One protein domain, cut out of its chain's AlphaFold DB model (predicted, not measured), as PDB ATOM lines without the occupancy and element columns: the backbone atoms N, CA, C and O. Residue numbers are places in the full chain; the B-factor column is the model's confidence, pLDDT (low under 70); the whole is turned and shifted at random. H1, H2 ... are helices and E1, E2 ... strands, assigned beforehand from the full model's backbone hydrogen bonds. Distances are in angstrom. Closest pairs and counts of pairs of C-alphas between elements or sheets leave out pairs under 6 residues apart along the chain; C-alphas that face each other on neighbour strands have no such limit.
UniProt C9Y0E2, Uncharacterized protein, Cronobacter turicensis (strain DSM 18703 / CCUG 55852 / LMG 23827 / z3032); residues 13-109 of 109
ATOM      1  N   GLN A  13     -72.333-147.429  -3.654       96.69
ATOM      2  CA  GLN A  13     -72.689-146.219  -2.931       96.69
ATOM      3  C   GLN A  13     -72.479-146.438  -1.437       96.69
ATOM      4  O   GLN A  13     -72.817-147.498  -0.903       96.69
ATOM      5  N   CYS A  14     -71.941-145.427  -0.762       97.69
ATOM      6  CA  CYS A  14     -71.939-145.380   0.688       97.69
ATOM      7  C   CYS A  14     -73.384-145.386   1.200       97.69
ATOM      8  O   CYS A  14     -74.200-144.585   0.731       97.69
ATOM      9  N   PRO A  15     -73.727-146.231   2.187       96.44
ATOM     10  CA  PRO A  15     -74.989-146.086   2.888       96.44
ATOM     11  C   PRO A  15     -75.057-144.698   3.525       96.44
ATOM     12  O   PRO A  15     -74.153-144.317   4.269       96.44
ATOM     13  N   ASN A  16     -76.138-143.962   3.267       95.19
ATOM     14  CA  ASN A  16     -76.301-142.596   3.781       95.19
ATOM     15  C   ASN A  16     -76.404-142.564   5.315       95.19
ATOM     16  O   ASN A  16     -76.203-141.526   5.941       95.19
ATOM     17  N   THR A  17     -76.731-143.702   5.934       95.38
ATOM     18  CA  THR A  17     -76.803-143.851   7.383       95.38
ATOM     19  C   THR A  17     -76.192-145.165   7.858       95.38
ATOM     20  O   THR A  17     -76.182-146.169   7.146       95.38
ATOM     21  N   LEU A  18     -75.698-145.149   9.096       96.00
ATOM     22  CA  LEU A  18     -75.194-146.303   9.824       96.00
ATOM     23  C   LEU A  18     -76.001-146.467  11.120       96.00
ATOM     24  O   LEU A  18     -75.839-145.666  12.048       96.00
ATOM     25  N   PRO A  19     -76.862-147.494  11.212       94.31
ATOM     26  CA  PRO A  19     -77.516-147.851  12.464       94.31
ATOM     27  C   PRO A  19     -76.495-148.393  13.475       94.31
ATOM     28  O   PRO A  19     -75.750-149.328  13.179       94.31
ATOM     29  N   ASP A  20     -76.480-147.841  14.688       91.38
ATOM     30  CA  ASP A  20     -75.687-148.347  15.809       91.38
ATOM     31  C   ASP A  20     -76.496-148.335  17.110       91.38
ATOM     32  O   ASP A  20     -76.695-147.298  17.748       91.38
ATOM     33  N   LYS A  21     -76.950-149.522  17.527       87.19
ATOM     34  CA  LYS A  21     -77.822-149.715  18.694       87.19
ATOM     35  C   LYS A  21     -79.076-148.830  18.594       87.19
ATOM     36  O   LYS A  21     -79.968-149.139  17.815       87.19
ATOM     37  N   ASN A  22     -79.119-147.736  19.360       89.69
ATOM     38  CA  ASN A  22     -80.245-146.803  19.442       89.69
ATOM     39  C   ASN A  22     -79.978-145.466  18.730       89.69
ATOM     40  O   ASN A  22     -80.777-144.543  18.859       89.69
ATOM     41  N   HIS A  23     -78.860-145.339  18.012       92.56
ATOM     42  CA  HIS A  23     -78.511-144.141  17.255       92.56
ATOM     43  C   HIS A  23     -78.403-144.463  15.767       92.56
ATOM     44  O   HIS A  23     -78.058-145.575  15.369       92.56
ATOM     45  N   VAL A  24     -78.693-143.463  14.941       94.88
ATOM     46  CA  VAL A  24     -78.473-143.513  13.498       94.88
ATOM     47  C   VAL A  24     -77.463-142.428  13.171       94.88
ATOM     48  O   VAL A  24     -77.738-141.244  13.362       94.88
ATOM     49  N   HIS A  25     -76.288-142.836  12.710       95.19
ATOM     50  CA  HIS A  25     -75.232-141.918  12.310       95.19
ATOM     51  C   HIS A  25     -75.368-141.612  10.823       95.19
ATOM     52  O   HIS A  25     -75.563-142.525  10.025       95.19
ATOM     53  N   ARG A  26     -75.276-140.342  10.433       95.38
ATOM     54  CA  ARG A  26     -75.341-139.930   9.024       95.38
ATOM     55  C   ARG A  26     -73.960-139.984   8.385       95.38
ATOM     56  O   ARG A  26     -72.964-139.775   9.080       95.38
ATOM     57  N   LEU A  27     -73.900-140.285   7.092       96.62
ATOM     58  CA  LEU A  27     -72.673-140.159   6.310       96.62
ATOM     59  C   LEU A  27     -72.197-138.703   6.373       96.62
ATOM     60  O   LEU A  27     -73.004-137.786   6.265       96.62
ATOM     61  N   ASN A  28     -70.901-138.495   6.585       94.06
ATOM     62  CA  ASN A  28     -70.346-137.159   6.816       94.06
ATOM     63  C   ASN A  28     -69.073-136.885   6.018       94.06
ATOM     64  O   ASN A  28     -68.801-135.742   5.671       94.06
ATOM     65  N   LEU A  29     -68.263-137.914   5.779       94.44
ATOM     66  CA  LEU A  29     -67.005-137.798   5.053       94.44
ATOM     67  C   LEU A  29     -66.780-139.075   4.247       94.44
ATOM     68  O   LEU A  29     -67.234-140.156   4.640       94.44
ATOM     69  N   VAL A  30     -66.071-138.938   3.133       96.75
ATOM     70  CA  VAL A  30     -65.623-140.061   2.327       96.75
ATOM     71  C   VAL A  30     -64.168-139.879   1.921       96.75
ATOM     72  O   VAL A  30     -63.724-138.759   1.687       96.75
ATOM     73  N   ASP A  31     -63.455-140.994   1.822       97.31
ATOM     74  CA  ASP A  31     -62.074-141.055   1.356       97.31
ATOM     75  C   ASP A  31     -61.918-142.188   0.335       97.31
ATOM     76  O   ASP A  31     -62.586-143.224   0.434       97.31
ATOM     77  N   VAL A  32     -61.006-142.007  -0.620       97.94
ATOM     78  CA  VAL A  32     -60.628-143.021  -1.615       97.94
ATOM     79  C   VAL A  32     -59.186-143.457  -1.362       97.94
ATOM     80  O   VAL A  32     -58.338-142.619  -1.081       97.94
ATOM     81  N   PHE A  33     -58.894-144.754  -1.462       98.19
ATOM     82  CA  PHE A  33     -57.558-145.319  -1.231       98.19
ATOM     83  C   PHE A  33     -57.158-146.280  -2.348       98.19
ATOM     84  O   PHE A  33     -57.998-147.025  -2.848       98.19
ATOM     85  N   GLU A  34     -55.865-146.343  -2.674       96.00
ATOM     86  CA  GLU A  34     -55.270-147.295  -3.634       96.00
ATOM     87  C   GLU A  34     -54.758-148.574  -2.950       96.00
ATOM     88  O   GLU A  34     -53.715-149.130  -3.291       96.00
ATOM     89  N   GLY A  35     -55.486-149.031  -1.937       94.38
ATOM     90  CA  GLY A  35     -55.161-150.206  -1.144       94.38
ATOM     91  C   GLY A  35     -55.812-150.145   0.237       94.38
ATOM     92  O   GLY A  35     -56.681-149.296   0.458       94.38
ATOM     93  N   PRO A  36     -55.436-151.045   1.162       93.25
ATOM     94  CA  PRO A  36     -56.018-151.082   2.499       93.25
ATOM     95  C   PRO A  36     -55.871-149.720   3.211       93.25
ATOM     96  O   PRO A  36     -54.756-149.196   3.300       93.25
ATOM     97  N   PRO A  37     -56.967-149.118   3.710       91.69
ATOM     98  CA  PRO A  37     -56.950-147.765   4.274       91.69
ATOM     99  C   PRO A  37     -56.148-147.632   5.577       91.69
ATOM    100  O   PRO A  37     -55.839-146.526   6.007       91.69
ATOM    101  N   GLU A  38     -55.819-148.742   6.234       91.38
ATOM    102  CA  GLU A  38     -54.943-148.795   7.403       91.38
ATOM    103  C   GLU A  38     -53.445-148.713   7.060       91.38
ATOM    104  O   GLU A  38     -52.636-148.430   7.943       91.38
ATOM    105  N   GLU A  39     -53.074-148.938   5.795       89.69
ATOM    106  CA  GLU A  39     -51.680-148.964   5.327       89.69
ATOM    107  C   GLU A  39     -51.300-147.728   4.500       89.69
ATOM    108  O   GLU A  39     -50.118-147.389   4.413       89.69
ATOM    109  N   LEU A  40     -52.280-147.054   3.892       91.06
ATOM    110  CA  LEU A  40     -52.059-145.987   2.915       91.06
ATOM    111  C   LEU A  40     -52.796-144.697   3.281       91.06
ATOM    112  O   LEU A  40     -53.810-144.706   3.974       91.06
ATOM    113  N   ALA A  41     -52.281-143.573   2.782       92.75
ATOM    114  CA  ALA A  41     -52.971-142.289   2.856       92.75
ATOM    115  C   ALA A  41     -54.143-142.236   1.862       92.75
ATOM    116  O   ALA A  41     -54.117-142.916   0.831       92.75
ATOM    117  N   SER A  42     -55.154-141.416   2.162       94.94
ATOM    118  CA  SER A  42     -56.250-141.182   1.225       94.94
ATOM    119  C   SER A  42     -55.794-140.346   0.032       94.94
ATOM    120  O   SER A  42     -54.897-139.503   0.131       94.94
ATOM    121  N   LEU A  43     -56.425-140.597  -1.110       96.25
ATOM    122  CA  LEU A  43     -56.283-139.786  -2.302       96.25
ATOM    123  C   LEU A  43     -57.016-138.461  -2.119       96.25
ATOM    124  O   LEU A  43     -58.172-138.425  -1.686       96.25
ATOM    125  N   LEU A  44     -56.366-137.381  -2.536       95.94
ATOM    126  CA  LEU A  44     -57.046-136.110  -2.730       95.94
ATOM    127  C   LEU A  44     -57.972-136.202  -3.951       95.94
ATOM    128  O   LEU A  44     -57.648-136.933  -4.892       95.94
ATOM    129  N   PRO A  45     -59.114-135.499  -3.939       95.81
ATOM    130  CA  PRO A  45     -59.912-135.329  -5.143       95.81
ATOM    131  C   PRO A  45     -59.112-134.595  -6.226       95.81
ATOM    132  O   PRO A  45     -58.125-133.913  -5.945       95.81
ATOM    133  N   ASP A  46     -59.559-134.727  -7.472       95.19
ATOM    134  CA  ASP A  46     -58.891-134.178  -8.653       95.19
ATOM    135  C   ASP A  46     -58.803-132.636  -8.606       95.19
ATOM    136  O   ASP A  46     -57.929-132.045  -9.243       95.19
ATOM    137  N   THR A  47     -59.704-131.979  -7.863       91.38
ATOM    138  CA  THR A  47     -59.756-130.519  -7.686       91.38
ATOM    139  C   THR A  47     -60.156-130.135  -6.259       91.38
ATOM    140  O   THR A  47     -60.737-130.944  -5.538       91.38
ATOM    141  N   ASP A  48     -59.906-128.881  -5.875       86.94
ATOM    142  CA  ASP A  48     -60.298-128.347  -4.561       86.94
ATOM    143  C   ASP A  48     -61.809-128.056  -4.447       86.94
ATOM    144  O   ASP A  48     -62.355-128.038  -3.343       86.94
ATOM    145  N   ASP A  49     -62.486-127.829  -5.578       84.69
ATOM    146  CA  ASP A  49     -63.894-127.410  -5.621       84.69
ATOM    147  C   ASP A  49     -64.870-128.592  -5.738       84.69
ATOM    148  O   ASP A  49     -66.022-128.505  -5.303       84.69
ATOM    149  N   GLU A  50     -64.422-129.709  -6.316       88.12
ATOM    150  CA  GLU A  50     -65.240-130.894  -6.563       88.12
ATOM    151  C   GLU A  50     -64.652-132.126  -5.876       88.12
ATOM    152  O   GLU A  50     -63.509-132.507  -6.118       88.12
ATOM    153  N   MET A  51     -65.471-132.824  -5.086       94.31
ATOM    154  CA  MET A  51     -65.111-134.127  -4.518       94.31
ATOM    155  C   MET A  51     -65.282-135.233  -5.565       94.31
ATOM    156  O   MET A  51     -66.191-136.057  -5.469       94.31
ATOM    157  N   VAL A  52     -64.434-135.217  -6.591       97.12
ATOM    158  CA  VAL A  52     -64.385-136.207  -7.675       97.12
ATOM    159  C   VAL A  52     -62.983-136.800  -7.740       97.12
ATOM    160  O   VAL A  52     -62.004-136.071  -7.675       97.12
ATOM    161  N   TRP A  53     -62.897-138.121  -7.886       97.88
ATOM    162  CA  TRP A  53     -61.647-138.860  -8.070       97.88
ATOM    163  C   TRP A  53     -61.732-139.665  -9.361       97.88
ATOM    164  O   TRP A  53     -62.540-140.597  -9.450       97.88
ATOM    165  N   THR A  54     -60.902-139.352 -10.351       97.38
ATOM    166  CA  THR A  54     -60.788-140.166 -11.566       97.38
ATOM    167  C   THR A  54     -59.891-141.373 -11.300       97.38
ATOM    168  O   THR A  54     -58.749-141.244 -10.881       97.38
ATOM    169  N   LEU A  55     -60.387-142.584 -11.563       97.06
ATOM    170  CA  LEU A  55     -59.766-143.811 -11.048       97.06
ATOM    171  C   LEU A  55     -58.869-144.552 -12.042       97.06
ATOM    172  O   LEU A  55     -58.394-145.631 -11.713       97.06
ATOM    173  N   SER A  56     -58.659-144.059 -13.266       95.62
ATOM    174  CA  SER A  56     -57.908-144.822 -14.283       95.62
ATOM    175  C   SER A  56     -56.515-145.226 -13.787       95.62
ATOM    176  O   SER A  56     -56.154-146.406 -13.844       95.62
ATOM    177  N   ASP A  57     -55.761-144.270 -13.248       96.00
ATOM    178  CA  ASP A  57     -54.406-144.518 -12.753       96.00
ATOM    179  C   ASP A  57     -54.431-145.335 -11.459       96.00
ATOM    180  O   ASP A  57     -53.713-146.330 -11.357       96.00
ATOM    181  N   SER A  58     -55.357-145.030 -10.548       96.81
ATOM    182  CA  SER A  58     -55.577-145.785  -9.312       96.81
ATOM    183  C   SER A  58     -55.923-147.251  -9.544       96.81
ATOM    184  O   SER A  58     -55.417-148.135  -8.857       96.81
ATOM    185  N   GLN A  59     -56.754-147.553 -10.543       97.12
ATOM    186  CA  GLN A  59     -57.115-148.925 -10.900       97.12
ATOM    187  C   GLN A  59     -55.945-149.658 -11.559       97.12
ATOM    188  O   GLN A  59     -55.738-150.848 -11.306       97.12
ATOM    189  N   ASN A  60     -55.153-148.964 -12.382       96.88
ATOM    190  CA  ASN A  60     -53.938-149.529 -12.966       96.88
ATOM    191  C   ASN A  60     -52.895-149.842 -11.888       96.88
ATOM    192  O   ASN A  60     -52.336-150.941 -11.892       96.88
ATOM    193  N   TYR A  61     -52.687-148.919 -10.946       95.44
ATOM    194  CA  TYR A  61     -51.833-149.118  -9.780       95.44
ATOM    195  C   TYR A  61     -52.327-150.302  -8.948       95.44
ATOM    196  O   TYR A  61     -51.593-151.269  -8.743       95.44
ATOM    197  N   ALA A  62     -53.604-150.298  -8.560       95.75
ATOM    198  CA  ALA A  62     -54.183-151.360  -7.750       95.75
ATOM    199  C   ALA A  62     -53.998-152.740  -8.400       95.75
ATOM    200  O   ALA A  62     -53.574-153.694  -7.747       95.75
ATOM    201  N   LYS A  63     -54.220-152.838  -9.716       95.75
ATOM    202  CA  LYS A  63     -53.981-154.065 -10.484       95.75
ATOM    203  C   LYS A  63     -52.504-154.471 -10.499       95.75
ATOM    204  O   LYS A  63     -52.210-155.650 -10.312       95.75
ATOM    205  N   ALA A  64     -51.588-153.531 -10.732       97.12
ATOM    206  CA  ALA A  64     -50.148-153.799 -10.775       97.12
ATOM    207  C   ALA A  64     -49.599-154.277  -9.421       97.12
ATOM    208  O   ALA A  64     -48.668-155.079  -9.382       97.12
ATOM    209  N   HIS A  65     -50.216-153.834  -8.325       95.12
ATOM    210  CA  HIS A  65     -49.824-154.157  -6.956       95.12
ATOM    211  C   HIS A  65     -50.692-155.252  -6.304       95.12
ATOM    212  O   HIS A  65     -50.572-155.495  -5.107       95.12
ATOM    213  N   ASN A  66     -51.542-155.943  -7.079       95.69
ATOM    214  CA  ASN A  66     -52.448-156.996  -6.596       95.69
ATOM    215  C   ASN A  66     -53.315-156.558  -5.393       95.69
ATOM    216  O   ASN A  66     -53.542-157.318  -4.451       95.69
ATOM    217  N   THR A  67     -53.797-155.317  -5.438       95.88
ATOM    218  CA  THR A  67     -54.689-154.706  -4.450       95.88
ATOM    219  C   THR A  67     -55.967-154.191  -5.130       95.88
ATOM    220  O   THR A  67     -56.313-154.614  -6.237       95.88
ATOM    221  N   ALA A  68     -56.732-153.332  -4.460       96.88
ATOM    222  CA  ALA A  68     -57.941-152.716  -4.988       96.88
ATOM    223  C   ALA A  68     -58.019-151.241  -4.602       96.88
ATOM    224  O   ALA A  68     -57.371-150.808  -3.653       96.88
ATOM    225  N   VAL A  69     -58.864-150.497  -5.311       97.81
ATOM    226  CA  VAL A  69     -59.305-149.183  -4.849       97.81
ATOM    227  C   VAL A  69     -60.417-149.380  -3.815       97.81
ATOM    228  O   VAL A  69     -61.287-150.240  -3.988       97.81
ATOM    229  N   PHE A  70     -60.399-148.596  -2.743       98.06
ATOM    230  CA  PHE A  70     -61.394-148.653  -1.675       98.06
ATOM    231  C   PHE A  70     -62.057-147.295  -1.463       98.06
ATOM    232  O   PHE A  70     -61.390-146.265  -1.490       98.06
ATOM    233  N   LEU A  71     -63.366-147.317  -1.218       98.12
ATOM    234  CA  LEU A  71     -64.166-146.172  -0.796       98.12
ATOM    235  C   LEU A  71     -64.488-146.336   0.692       98.12
ATOM    236  O   LEU A  71     -65.118-147.323   1.084       98.12
ATOM    237  N   VAL A  72     -64.063-145.391   1.524       98.19
ATOM    238  CA  VAL A  72     -64.277-145.435   2.975       98.19
ATOM    239  C   VAL A  72     -65.324-144.408   3.376       98.19
ATOM    240  O   VAL A  72     -65.094-143.206   3.315       98.19
ATOM    241  N   CYS A  73     -66.470-144.900   3.833       97.94
ATOM    242  CA  CYS A  73     -67.611-144.121   4.291       97.94
ATOM    243  C   CYS A  73     -67.479-143.849   5.798       97.94
ATOM    244  O   CYS A  73     -67.477-144.792   6.601       97.94
ATOM    245  N   GLN A  74     -67.384-142.577   6.194       97.69
ATOM    246  CA  GLN A  74     -67.260-142.170   7.595       97.69
ATOM    247  C   GLN A  74     -68.525-141.467   8.088       97.69
ATOM    248  O   GLN A  74     -69.113-140.632   7.393       97.69
ATOM    249  N   TYR A  75     -68.926-141.790   9.317       96.62
ATOM    250  CA  TYR A  75     -70.221-141.402   9.862       96.62
ATOM    251  C   TYR A  75     -70.090-140.407  11.017       96.62
ATOM    252  O   TYR A  75     -69.210-140.518  11.870       96.62
ATOM    253  N   GLN A  76     -70.992-139.429  11.062       95.19
ATOM    254  CA  GLN A  76     -70.982-138.370  12.062       95.19
ATOM    255  C   GLN A  76     -71.157-138.925  13.481       95.19
ATOM    256  O   GLN A  76     -72.046-139.736  13.756       95.19
ATOM    257  N   GLY A  77     -70.340-138.438  14.417       94.44
ATOM    258  CA  GLY A  77     -70.472-138.769  15.837       94.44
ATOM    259  C   GLY A  77     -70.078-140.206  16.192       94.44
ATOM    260  O   GLY A  77     -70.459-140.687  17.256       94.44
ATOM    261  N   THR A  78     -69.339-140.904  15.324       95.06
ATOM    262  CA  THR A  78     -68.805-142.242  15.603       95.06
ATOM    263  C   THR A  78     -67.471-142.476  14.897       95.06
ATOM    264  O   THR A  78     -67.190-141.884  13.862       95.06
ATOM    265  N   ALA A  79     -66.643-143.362  15.453       94.88
ATOM    266  CA  ALA A  79     -65.417-143.833  14.806       94.88
ATOM    267  C   ALA A  79     -65.667-145.012  13.845       94.88
ATOM    268  O   ALA A  79     -64.741-145.470  13.177       94.88
ATOM    269  N   LYS A  80     -66.900-145.538  13.795       95.31
ATOM    270  CA  LYS A  80     -67.261-146.626  12.882       95.31
ATOM    271  C   LYS A  80     -67.246-146.143  11.433       95.31
ATOM    272  O   LYS A  80     -67.708-145.046  11.125       95.31
ATOM    273  N   LYS A  81     -66.754-147.008  10.549       96.44
ATOM    274  CA  LYS A  81     -66.631-146.766   9.110       96.44
ATOM    275  C   LYS A  81     -67.161-147.970   8.342       96.44
ATOM    276  O   LYS A  81     -67.163-149.084   8.867       96.44
ATOM    277  N   ILE A  82     -67.578-147.746   7.102       97.31
ATOM    278  CA  ILE A  82     -67.814-148.815   6.130       97.31
ATOM    279  C   ILE A  82     -66.759-148.682   5.038       97.31
ATOM    280  O   ILE A  82     -66.623-147.617   4.447       97.31
ATOM    281  N   THR A  83     -66.036-149.763   4.764       97.44
ATOM    282  CA  THR A  83     -65.064-149.828   3.671       97.44
ATOM    283  C   THR A  83     -65.649-150.660   2.542       97.44
ATOM    284  O   THR A  83     -65.953-151.839   2.726       97.44
ATOM    285  N   LEU A  84     -65.814-150.048   1.374       97.25
ATOM    286  CA  LEU A  84     -66.319-150.692   0.170       97.25
ATOM    287  C   LEU A  84     -65.169-150.895  -0.812       97.25
ATOM    288  O   LEU A  84     -64.415-149.968  -1.100       97.25
ATOM    289  N   LYS A  85     -65.048-152.103  -1.363       96.75
ATOM    290  CA  LYS A  85     -64.139-152.357  -2.483       96.75
ATOM    291  C   LYS A  85     -64.745-151.758  -3.750       96.75
ATOM    292  O   LYS A  85     -65.842-152.149  -4.142       96.75
ATOM    293  N   VAL A  86     -64.023-150.852  -4.400       96.81
ATOM    294  CA  VAL A  86     -64.451-150.249  -5.662       96.81
ATOM    295  C   VAL A  86     -64.309-151.285  -6.786       96.81
ATOM    296  O   VAL A  86     -63.259-151.930  -6.898       96.81
ATOM    297  N   PRO A  87     -65.330-151.482  -7.639       95.62
ATOM    298  CA  PRO A  87     -65.215-152.373  -8.785       95.62
ATOM    299  C   PRO A  87     -64.094-151.928  -9.724       95.62
ATOM    300  O   PRO A  87     -63.977-150.747 -10.036       95.62
ATOM    301  N   ALA A  88     -63.327-152.875 -10.268       92.25
ATOM    302  CA  ALA A  88     -62.217-152.578 -11.184       92.25
ATOM    303  C   ALA A  88     -62.648-151.854 -12.480       92.25
ATOM    304  O   ALA A  88     -61.825-151.276 -13.186       92.25
ATOM    305  N   GLY A  89     -63.941-151.921 -12.820       92.12
ATOM    306  CA  GLY A  89     -64.520-151.235 -13.974       92.12
ATOM    307  C   GLY A  89     -64.849-149.759 -13.736       92.12
ATOM    308  O   GLY A  89     -64.978-149.037 -14.727       92.12
ATOM    309  N   ALA A  90     -64.954-149.328 -12.472       95.94
ATOM    310  CA  ALA A  90     -65.356-147.972 -12.118       95.94
ATOM    311  C   ALA A  90     -64.345-146.946 -12.638       95.94
ATOM    312  O   ALA A  90     -63.130-147.138 -12.545       95.94
ATOM    313  N   LYS A  91     -64.860-145.868 -13.216       96.69
ATOM    314  CA  LYS A  91     -64.094-144.778 -13.822       96.69
ATOM    315  C   LYS A  91     -63.880-143.624 -12.871       96.69
ATOM    316  O   LYS A  91     -62.845-142.970 -12.973       96.69
ATOM    317  N   LYS A  92     -64.816-143.389 -11.959       97.00
ATOM    318  CA  LYS A  92     -64.697-142.327 -10.966       97.00
ATOM    319  C   LYS A  92     -65.379-142.687  -9.658       97.00
ATOM    320  O   LYS A  92     -66.355-143.434  -9.646       97.00
ATOM    321  N   CYS A  93     -64.890-142.105  -8.574       97.88
ATOM    322  CA  CYS A  93     -65.671-141.912  -7.359       97.88
ATOM    323  C   CYS A  93     -66.061-140.440  -7.258       97.88
ATOM    324  O   CYS A  93     -65.365-139.568  -7.776       97.88
ATOM    325  N   MET A  94     -67.173-140.156  -6.597       97.00
ATOM    326  CA  MET A  94     -67.577-138.790  -6.307       97.00
ATOM    327  C   MET A  94     -68.363-138.709  -5.006       97.00
ATOM    328  O   MET A  94     -68.976-139.690  -4.574       97.00
ATOM    329  N   ALA A  95     -68.387-137.516  -4.429       96.06
ATOM    330  CA  ALA A  95     -69.236-137.160  -3.311       96.06
ATOM    331  C   ALA A  95     -69.968-135.849  -3.601       96.06
ATOM    332  O   ALA A  95     -69.413-134.942  -4.218       96.06
ATOM    333  N   TRP A  96     -71.222-135.752  -3.175       94.50
ATOM    334  CA  TRP A  96     -72.063-134.594  -3.457       94.50
ATOM    335  C   TRP A  96     -73.081-134.365  -2.343       94.50
ATOM    336  O   TRP A  96     -73.481-135.290  -1.633       94.50
ATOM    337  N   PHE A  97     -73.506-133.112  -2.208       91.75
ATOM    338  CA  PHE A  97     -74.634-132.744  -1.362       91.75
ATOM    339  C   PHE A  97     -75.929-132.790  -2.180       91.75
ATOM    340  O   PHE A  97     -75.941-132.429  -3.357       91.75
ATOM    341  N   GLY A  98     -77.005-133.263  -1.559       88.50
ATOM    342  CA  GLY A  98     -78.360-133.172  -2.086       88.50
ATOM    343  C   GLY A  98     -78.985-131.804  -1.826       88.50
ATOM    344  O   GLY A  98     -78.296-130.791  -1.705       88.50
ATOM    345  N   ASP A  99     -80.311-131.790  -1.709       86.81
ATOM    346  CA  ASP A  99     -81.087-130.559  -1.528       86.81
ATOM    347  C   ASP A  99     -80.789-129.857  -0.196       86.81
ATOM    348  O   ASP A  99     -80.924-128.635  -0.081       86.81
ATOM    349  N   THR A 100     -80.365-130.614   0.820       83.06
ATOM    350  CA  THR A 100     -79.951-130.070   2.112       83.06
ATOM    351  C   THR A 100     -78.499-130.419   2.429       83.06
ATOM    352  O   THR A 100     -77.953-131.417   1.964       83.06
ATOM    353  N   LYS A 101     -77.862-129.605   3.280       74.06
ATOM    354  CA  LYS A 101     -76.484-129.851   3.747       74.06
ATOM    355  C   LYS A 101     -76.338-131.142   4.561       74.06
ATOM    356  O   LYS A 101     -75.219-131.607   4.744       74.06
ATOM    357  N   ASP A 102     -77.451-131.699   5.032       79.25
ATOM    358  CA  ASP A 102     -77.492-132.962   5.769       79.25
ATOM    359  C   ASP A 102     -77.544-134.182   4.832       79.25
ATOM    360  O   ASP A 102     -77.312-135.309   5.276       79.25
ATOM    361  N   ASP A 103     -77.829-133.967   3.545       88.56
ATOM    362  CA  ASP A 103     -77.938-135.012   2.536       88.56
ATOM    363  C   ASP A 103     -76.596-135.182   1.825       88.56
ATOM    364  O   ASP A 103     -76.397-134.704   0.711       88.56
ATOM    365  N   PHE A 104     -75.646-135.833   2.488       94.38
ATOM    366  CA  PHE A 104     -74.345-136.136   1.902       94.38
ATOM    367  C   PHE A 104     -74.332-137.543   1.294       94.38
ATOM    368  O   PHE A 104     -74.668-138.523   1.962       94.38
ATOM    369  N   TYR A 105     -73.926-137.641   0.028       95.81
ATOM    370  CA  TYR A 105     -73.870-138.883  -0.738       95.81
ATOM    371  C   TYR A 105     -72.465-139.107  -1.283       95.81
ATOM    372  O   TYR A 105     -71.758-138.157  -1.615       95.81
ATOM    373  N   ALA A 106     -72.080-140.373  -1.424       97.31
ATOM    374  CA  ALA A 106     -70.844-140.743  -2.095       97.31
ATOM    375  C   ALA A 106     -70.972-142.105  -2.774       97.31
ATOM    376  O   ALA A 106     -71.619-143.013  -2.246       97.31
ATOM    377  N   GLY A 107     -70.326-142.262  -3.925       97.25
ATOM    378  CA  GLY A 107     -70.344-143.507  -4.682       97.25
ATOM    379  C   GLY A 107     -69.334-143.527  -5.820       97.25
ATOM    380  O   GLY A 107     -68.697-142.517  -6.115       97.25
ATOM    381  N   CYS A 108     -69.195-144.689  -6.452       97.50
ATOM    382  CA  CYS A 108     -68.297-144.898  -7.583       97.50
ATOM    383  C   CYS A 108     -69.018-145.618  -8.724       97.50
ATOM    384  O   CYS A 108     -69.845-146.504  -8.483       97.50
ATOM    385  N   GLU A 109     -68.682-145.241  -9.955       94.88
ATOM    386  CA  GLU A 109     -69.266-145.746 -11.206       94.88
ATOM    387  C   GLU A 109     -68.231-145.857 -12.322       94.88
ATOM    388  O   GLU A 109     -67.251-145.076 -12.314       94.88
TER     389      GLU A 109
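What this domain is: This is residues 13 to 109 of the 109 residues of an uncharacterized protein of Cronobacter turicensis (strain DSM 18703 / CCUG 55852 / LMG 23827 / z3032) (UniProt C9Y0E2). Two antiparallel sheets stand face to face as a sandwich: a curled sheet of four strands, E1 E2 E4 E5, and a smaller sheet of three, E3 E6 E7. The helix H1 lies at one end of the long axis and the turn of the E1 and E2 hairpin at the other, while a long loop, residues 34 to 51, runs from E2 in the one sheet to E3 in the other. The printed part has 97 residues, with one named helix and seven named strands in the order E1 E2 E3 H1 E4 E5 E6 E7; the class is mostly strand. The whole is compact, with a radius of gyration of the C-alphas of 13.6 A, yet elongated, spanning 43 by 28 by 21 A.

Where its parts are: In the four-stranded sheet, E1 is residues 17 to 20, starting at C-alpha 17 (-76.803, -143.851, 7.383). E2, residues 23 to 33, is the longest strand at 28.0 A and bends by 57 degrees at residue 28. E4 is residues 70 to 75, 16.2 A, and E5 residues 81 to 85, 13.1 A. In the other sheet, E3 is residues 52 to 54, E6 residues 92 to 97, 16.8 A, and E7 residues 104 to 108, 14.3 A, ending at C-alpha 108 (-68.297, -144.898, -7.583). H1 is residues 56 to 64, 12.4 A, ending at C-alpha 64 (-50.148, -153.799, -10.775).

How they stand to each other: The larger sheet runs E1 E2 E4 E5 and is only just strongly twisted, its C-alphas up to 4.2 A off the best plane. E2 is staggered: it pairs with E1 over residues 23 to 26, where N 18 and O 25 are 2.8 A apart, and with E4 over residues 27 to 33, where N 33 and O 70 are 2.9 A apart. E4 and E5 form a hairpin, with N 73 and O 82 at 2.8 A. In the sheet E3 E6 E7, N 53 and O 93 are 2.9 A apart, and the hairpin E6 and E7 has N 96 and O 105 at 2.9 A. The strands of the two sheets stand at 30 degrees; the closest C-alphas of E2 and E7 are those of Leu 27 and Phe 104, 6.2 A apart. H1 is not on the larger sheet, but only just, with 4 pairs of C-alphas within 10 A. In H1 every O i to N i+4 pair is within hydrogen-bond range.

The domain as a whole: The C-alphas farthest apart, those of Asn 22 and Ala 64, are 43.2 A apart. The printed part has no cut, and the link E2 to E3, 18 residues, is the long one. The mean pLDDT of the printed part is 94.5, and no printed residue is under 70.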